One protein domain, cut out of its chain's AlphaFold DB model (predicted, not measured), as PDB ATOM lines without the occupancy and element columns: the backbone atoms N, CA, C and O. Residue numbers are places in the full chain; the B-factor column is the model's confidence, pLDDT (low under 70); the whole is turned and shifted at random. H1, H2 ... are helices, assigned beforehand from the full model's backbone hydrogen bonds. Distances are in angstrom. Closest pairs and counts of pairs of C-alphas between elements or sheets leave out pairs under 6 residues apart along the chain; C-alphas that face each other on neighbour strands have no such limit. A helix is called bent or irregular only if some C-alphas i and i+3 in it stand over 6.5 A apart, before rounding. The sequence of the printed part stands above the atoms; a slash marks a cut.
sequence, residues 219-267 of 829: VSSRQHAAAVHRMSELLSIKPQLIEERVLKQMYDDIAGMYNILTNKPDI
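What this domain is: This is residues 219 to 267 of the 829 residues of the protein "Serine/threonine-protein kinase KIPK1" of Amphibalanus amphitrite (UniProt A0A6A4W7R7). Three helices pack in a small cluster, their centres making a triangle: the longest, H1, packs with residues 228 to 232 on H2 and with residues 227 to 231 on H3, and H2 and H3 meet near the end of H2 and the start of H3 in a corner of about a right angle. After H3 the printed part ends in a short tail, residues 262 to 267. The printed part has 49 residues with three named helices, in the order H1, H2, H3 along the chain, and no named strand; the class is all helix. The whole is compact, with a radius of gyration of the C-alphas of 9.8 A, and rounded, with spans of 25 by 20 by 17 A.

Where its parts are: The longest helix is H1, residues 221 to 235, which measures 20.9 A from C-alpha 221 at (-7.953, 45.336, 47.618) to C-alpha 235 at (6.525, 52.079, 34.131). H2 is residues 239 to 247 and measures 12.2 A from first to last C-alpha; it begins with C-alpha 239 at (-3.585, 51.866, 35.956). H3 is residues 253 to 261 and measures 12.4 A, ending with C-alpha 261 at (4.720, 43.484, 44.373). No helix is bent or irregular.

How they stand to each other: H1 touches H2 with residues 228 to 232 alone, and the closest C-alphas of the two, those of Ser 232 and Pro 239, are 5.8 A apart. Their lines stand at a steep tilt of 63 degrees, and they run opposite ways. H1 touches H3 with residues 227 to 231 alone; the closest C-alphas, those of Ala 227 and Leu 261, are 5.7 A apart. These two helices also run opposite ways, at a steep tilt of 50 degrees. H2 and H3 touch, with the closest C-alphas, those of Val 246 and Ala 255, 5.1 A apart. Their lines are about perpendicular, at 90 degrees. The packing of the helices is mostly crossed, with none of the three touching pairs at a shallow tilt. In H1, H2 and H3 every O i to N i+4 pair is within hydrogen-bond range.

The domain as a whole: The two C-alphas farthest apart are those of Lys 248 and Ile 267, at 28.4 A. The first and last printed C-alphas, those of Val 219 and Ile 267, are 15.7 A apart. The printed part has no cut. The link from H1 to H2, with 3 residues between them, is tight, and so is the link from H2 to H3, with 5. The mean pLDDT of the printed part is 81.3; the model's confidence is low, under 70, at residues 249 to 250 and 263 to 267.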
ATOM      1  N   VAL A 219      -4.661  38.383  47.482       81.88
ATOM      2  CA  VAL A 219      -4.332  39.811  47.452       81.88
ATOM      3  C   VAL A 219      -5.537  40.600  47.966       81.88
ATOM      4  O   VAL A 219      -6.631  40.483  47.420       81.88
ATOM      5  N   SER A 220      -5.355  41.401  49.018       85.81
ATOM      6  CA  SER A 220      -6.393  42.334  49.476       85.81
ATOM      7  C   SER A 220      -6.531  43.525  48.522       85.81
ATOM      8  O   SER A 220      -5.556  43.934  47.890       85.81
ATOM      9  N   SER A 221      -7.706  44.159  48.471       87.06
ATOM     10  CA  SER A 221      -7.953  45.336  47.618       87.06
ATOM     11  C   SER A 221      -6.943  46.470  47.859       87.06
ATOM     12  O   SER A 221      -6.549  47.160  46.921       87.06
ATOM     13  N   ARG A 222      -6.451  46.615  49.100       86.12
ATOM     14  CA  ARG A 222      -5.393  47.572  49.465       86.12
ATOM     15  C   ARG A 222      -4.034  47.211  48.851       86.12
ATOM     16  O   ARG A 222      -3.351  48.097  48.350       86.12
ATOM     17  N   GLN A 223      -3.644  45.933  48.870       86.06
ATOM     18  CA  GLN A 223      -2.403  45.467  48.233       86.06
ATOM     19  C   GLN A 223      -2.482  45.554  46.705       86.06
ATOM     20  O   GLN A 223      -1.499  45.931  46.074       86.06
ATOM     21  N   HIS A 224      -3.646  45.253  46.121       89.19
ATOM     22  CA  HIS A 224      -3.906  45.426  44.693       89.19
ATOM     23  C   HIS A 224      -3.719  46.892  44.276       89.19
ATOM     24  O   HIS A 224      -2.856  47.178  43.450       89.19
ATOM     25  N   ALA A 225      -4.437  47.824  44.914       88.56
ATOM     26  CA  ALA A 225      -4.343  49.254  44.610       88.56
ATOM     27  C   ALA A 225      -2.914  49.803  44.789       88.56
ATOM     28  O   ALA A 225      -2.416  50.520  43.924       88.56
ATOM     29  N   ALA A 226      -2.217  49.418  45.865       88.44
ATOM     30  CA  ALA A 226      -0.829  49.824  46.098       88.44
ATOM     31  C   ALA A 226       0.142  49.283  45.029       88.44
ATOM     32  O   ALA A 226       1.047  50.001  44.602       88.44
ATOM     33  N   ALA A 227      -0.044  48.040  44.568       88.38
ATOM     34  CA  ALA A 227       0.775  47.460  43.506       88.38
ATOM     35  C   ALA A 227       0.505  48.119  42.145       88.38
ATOM     36  O   ALA A 227       1.459  48.484  41.461       88.38
ATOM     37  N   VAL A 228      -0.765  48.331  41.778       90.44
ATOM     38  CA  VAL A 228      -1.152  49.006  40.526       90.44
ATOM     39  C   VAL A 228      -0.627  50.445  40.499       90.44
ATOM     40  O   VAL A 228       0.001  50.836  39.515       90.44
ATOM     41  N   HIS A 229      -0.782  51.207  41.590       89.50
ATOM     42  CA  HIS A 229      -0.211  52.553  41.713       89.50
ATOM     43  C   HIS A 229       1.311  52.533  41.528       89.50
ATOM     44  O   HIS A 229       1.847  53.257  40.691       89.50
ATOM     45  N   ARG A 230       2.020  51.648  42.246       86.50
ATOM     46  CA  ARG A 230       3.486  51.585  42.173       86.50
ATOM     47  C   ARG A 230       4.001  51.140  40.801       86.50
ATOM     48  O   ARG A 230       5.067  51.576  40.381       86.50
ATOM     49  N   MET A 231       3.264  50.296  40.084       88.50
ATOM     50  CA  MET A 231       3.587  49.945  38.697       88.50
ATOM     51  C   MET A 231       3.304  51.089  37.725       88.50
ATOM     52  O   MET A 231       4.076  51.288  36.791       88.50
ATOM     53  N   SER A 232       2.237  51.857  37.956       90.06
ATOM     54  CA  SER A 232       1.922  53.044  37.161       90.06
ATOM     55  C   SER A 232       3.043  54.084  37.251       90.06
ATOM     56  O   SER A 232       3.507  54.559  36.216       90.06
ATOM     57  N   GLU A 233       3.566  54.332  38.460       86.50
ATOM     58  CA  GLU A 233       4.754  55.167  38.697       86.50
ATOM     59  C   GLU A 233       6.018  54.622  38.010       86.50
ATOM     60  O   GLU A 233       6.714  55.361  37.321       86.50
ATOM     61  N   LEU A 234       6.341  53.338  38.212       80.50
ATOM     62  CA  LEU A 234       7.616  52.754  37.768       80.50
ATOM     63  C   LEU A 234       7.716  52.548  36.250       80.50
ATOM     64  O   LEU A 234       8.824  52.485  35.723       80.50
ATOM     65  N   LEU A 235       6.582  52.400  35.561       83.25
ATOM     66  CA  LEU A 235       6.525  52.079  34.131       83.25
ATOM     67  C   LEU A 235       5.972  53.231  33.275       83.25
ATOM     68  O   LEU A 235       6.006  53.144  32.049       83.25
ATOM     69  N   SER A 236       5.435  54.286  33.898       86.31
ATOM     70  CA  SER A 236       4.641  55.342  33.243       86.31
ATOM     71  C   SER A 236       3.426  54.807  32.461       86.31
ATOM     72  O   SER A 236       3.046  55.349  31.422       86.31
ATOM     73  N   ILE A 237       2.803  53.729  32.954       88.38
ATOM     74  CA  ILE A 237       1.649  53.057  32.328       88.38
ATOM     75  C   ILE A 237       0.359  53.399  33.085       88.38
ATOM     76  O   ILE A 237       0.345  53.459  34.312       88.38
ATOM     77  N   LYS A 238      -0.753  53.596  32.365       91.62
ATOM     78  CA  LYS A 238      -2.071  53.866  32.966       91.62
ATOM     79  C   LYS A 238      -2.550  52.683  33.837       91.62
ATOM     80  O   LYS A 238      -2.505  51.553  33.343       91.62
ATOM     81  N   PRO A 239      -3.085  52.917  35.057       92.19
ATOM     82  CA  PRO A 239      -3.585  51.866  35.956       92.19
ATOM     83  C   PRO A 239      -4.507  50.841  35.287       92.19
ATOM     84  O   PRO A 239      -4.325  49.638  35.453       92.19
ATOM     85  N   GLN A 240      -5.420  51.308  34.433       92.25
ATOM     86  CA  GLN A 240      -6.431  50.474  33.779       92.25
ATOM     87  C   GLN A 240      -5.819  49.406  32.856       92.25
ATOM     88  O   GLN A 240      -6.348  48.305  32.761       92.25
ATOM     89  N   LEU A 241      -4.682  49.694  32.206       88.19
ATOM     90  CA  LEU A 241      -3.992  48.727  31.339       88.19
ATOM     91  C   LEU A 241      -3.220  47.673  32.153       88.19
ATOM     92  O   LEU A 241      -3.048  46.538  31.705       88.19
ATOM     93  N   ILE A 242      -2.769  48.041  33.356       87.31
ATOM     94  CA  ILE A 242      -2.160  47.111  34.315       87.31
ATOM     95  C   ILE A 242      -3.241  46.165  34.848       87.31
ATOM     96  O   ILE A 242      -3.069  44.949  34.796       87.31
ATOM     97  N   GLU A 243      -4.378  46.712  35.286       89.81
ATOM     98  CA  GLU A 243      -5.552  45.949  35.726       89.81
ATOM     99  C   GLU A 243      -6.047  44.991  34.632       89.81
ATOM    100  O   GLU A 243      -6.221  43.802  34.899       89.81
ATOM    101  N   GLU A 244      -6.188  45.454  33.385       88.19
ATOM    102  CA  GLU A 244      -6.617  44.634  32.245       88.19
ATOM    103  C   GLU A 244      -5.695  43.424  32.002       88.19
ATOM    104  O   GLU A 244      -6.174  42.296  31.857       88.19
ATOM    105  N   ARG A 245      -4.369  43.628  31.979       85.75
ATOM    106  CA  ARG A 245      -3.385  42.548  31.765       85.75
ATOM    107  C   ARG A 245      -3.337  41.556  32.930       85.75
ATOM    108  O   ARG A 245      -3.262  40.348  32.701       85.75
ATOM    109  N   VAL A 246      -3.447  42.053  34.164       85.00
ATOM    110  CA  VAL A 246      -3.522  41.229  35.381       85.00
ATOM    111  C   VAL A 246      -4.799  40.380  35.394       85.00
ATOM    112  O   VAL A 246      -4.727  39.178  35.653       85.00
ATOM    113  N   LEU A 247      -5.955  40.961  35.051       83.06
ATOM    114  CA  LEU A 247      -7.234  40.245  34.946       83.06
ATOM    115  C   LEU A 247      -7.218  39.183  33.836       83.06
ATOM    116  O   LEU A 247      -7.777  38.104  34.016       83.06
ATOM    117  N   LYS A 248      -6.526  39.451  32.721       81.12
ATOM    118  CA  LYS A 248      -6.304  38.488  31.626       81.12
ATOM    119  C   LYS A 248      -5.329  37.351  31.970       81.12
ATOM    120  O   LYS A 248      -5.148  36.466  31.138       81.12
ATOM    121  N   GLN A 249      -4.716  37.357  33.160       68.12
ATOM    122  CA  GLN A 249      -3.743  36.355  33.624       68.12
ATOM    123  C   GLN A 249      -2.616  36.084  32.610       68.12
ATOM    124  O   GLN A 249      -2.192  34.942  32.416       68.12
ATOM    125  N   MET A 250      -2.140  37.132  31.934       69.00
ATOM    126  CA  MET A 250      -1.059  36.984  30.963       69.00
ATOM    127  C   MET A 250       0.243  36.558  31.654       69.00
ATOM    128  O   MET A 250       0.550  36.987  32.762       69.00
ATOM    129  N   TYR A 251       1.036  35.724  30.979       72.00
ATOM    130  CA  TYR A 251       2.422  35.440  31.364       72.00
ATOM    131  C   TYR A 251       3.344  36.513  30.763       72.00
ATOM    132  O   TYR A 251       4.204  36.216  29.936       72.00
ATOM    133  N   ASP A 252       3.086  37.773  31.123       78.19
ATOM    134  CA  ASP A 252       3.818  38.947  30.653       78.19
ATOM    135  C   ASP A 252       4.604  39.645  31.778       78.19
ATOM    136  O   ASP A 252       4.549  39.286  32.957       78.19
ATOM    137  N   ASP A 253       5.385  40.645  31.380       81.38
ATOM    138  CA  ASP A 253       6.205  41.484  32.249       81.38
ATOM    139  C   ASP A 253       5.369  42.211  33.317       81.38
ATOM    140  O   ASP A 253       5.739  42.244  34.494       81.38
ATOM    141  N   ILE A 254       4.209  42.739  32.921       83.81
ATOM    142  CA  ILE A 254       3.301  43.500  33.782       83.81
ATOM    143  C   ILE A 254       2.662  42.601  34.852       83.81
ATOM    144  O   ILE A 254       2.765  42.906  36.043       83.81
ATOM    145  N   ALA A 255       2.075  41.462  34.485       82.19
ATOM    146  CA  ALA A 255       1.538  40.505  35.450       82.19
ATOM    147  C   ALA A 255       2.642  39.912  36.345       82.19
ATOM    148  O   ALA A 255       2.426  39.730  37.547       82.19
ATOM    149  N   GLY A 256       3.841  39.676  35.798       82.50
ATOM    150  CA  GLY A 256       5.027  39.288  36.564       82.50
ATOM    151  C   GLY A 256       5.355  40.289  37.676       82.50
ATOM    152  O   GLY A 256       5.423  39.926  38.854       82.50
ATOM    153  N   MET A 257       5.487  41.573  37.329       83.94
ATOM    154  CA  MET A 257       5.744  42.652  38.290       83.94
ATOM    155  C   MET A 257       4.624  42.799  39.332       83.94
ATOM    156  O   MET A 257       4.913  42.917  40.527       83.94
ATOM    157  N   TYR A 258       3.358  42.707  38.919       86.19
ATOM    158  CA  TYR A 258       2.204  42.760  39.824       86.19
ATOM    159  C   TYR A 258       2.235  41.639  40.875       86.19
ATOM    160  O   TYR A 258       2.108  41.897  42.078       86.19
ATOM    161  N   ASN A 259       2.463  40.395  40.445       82.75
ATOM    162  CA  ASN A 259       2.543  39.227  41.326       82.75
ATOM    163  C   ASN A 259       3.782  39.247  42.244       82.75
ATOM    164  O   ASN A 259       3.784  38.610  43.300       82.75
ATOM    165  N   ILE A 260       4.844  39.971  41.871       82.25
ATOM    166  CA  ILE A 260       5.993  40.226  42.749       82.25
ATOM    167  C   ILE A 260       5.632  41.245  43.835       82.25
ATOM    168  O   ILE A 260       5.926  40.999  45.005       82.25
ATOM    169  N   LEU A 261       5.011  42.368  43.466       80.50
ATOM    170  CA  LEU A 261       4.720  43.484  44.373       80.50
ATOM    171  C   LEU A 261       3.620  43.159  45.390       80.50
ATOM    172  O   LEU A 261       3.806  43.399  46.581       80.50
ATOM    173  N   THR A 262       2.515  42.562  44.943       79.31
ATOM    174  CA  THR A 262       1.389  42.159  45.811       79.31
ATOM    175  C   THR A 262       1.745  41.076  46.829       79.31
ATOM    176  O   THR A 262       1.068  40.938  47.845       79.31
ATOM    177  N   ASN A 263       2.818  40.324  46.567       66.06
ATOM    178  CA  ASN A 263       3.313  39.224  47.388       66.06
ATOM    179  C   ASN A 263       4.714  39.529  47.963       66.06
ATOM    180  O   ASN A 263       5.574  38.647  48.077       66.06
ATOM    181  N   LYS A 264       4.948  40.804  48.304       58.25
ATOM    182  CA  LYS A 264       5.894  41.201  49.352       58.25
ATOM    183  C   LYS A 264       5.152  41.168  50.699       58.25
ATOM    184  O   LYS A 264       4.043  41.703  50.762       58.25
ATOM    185  N   PRO A 265       5.725  40.605  51.780       49.59
ATOM    186  CA  PRO A 265       5.258  40.952  53.119       49.59
ATOM    187  C   PRO A 265       5.425  42.465  53.301       49.59
ATOM    188  O   PRO A 265       6.382  43.044  52.780       49.59
ATOM    189  N   ASP A 266       4.496  43.113  54.001       40.66
ATOM    190  CA  ASP A 266       4.543  44.564  54.176       40.66
ATOM    191  C   ASP A 266       5.762  44.940  55.035       40.66
ATOM    192  O   ASP A 266       5.769  44.778  56.257       40.66
ATOM    193  N   ILE A 267       6.821  45.415  54.375       43.50
ATOM    194  CA  ILE A 267       8.100  45.755  55.013       43.50
ATOM    195  C   ILE A 267       7.903  46.911  56.009       43.50
ATOM    196  O   ILE A 267       8.596  46.961  57.024       43.50
TER     197      ILE A 267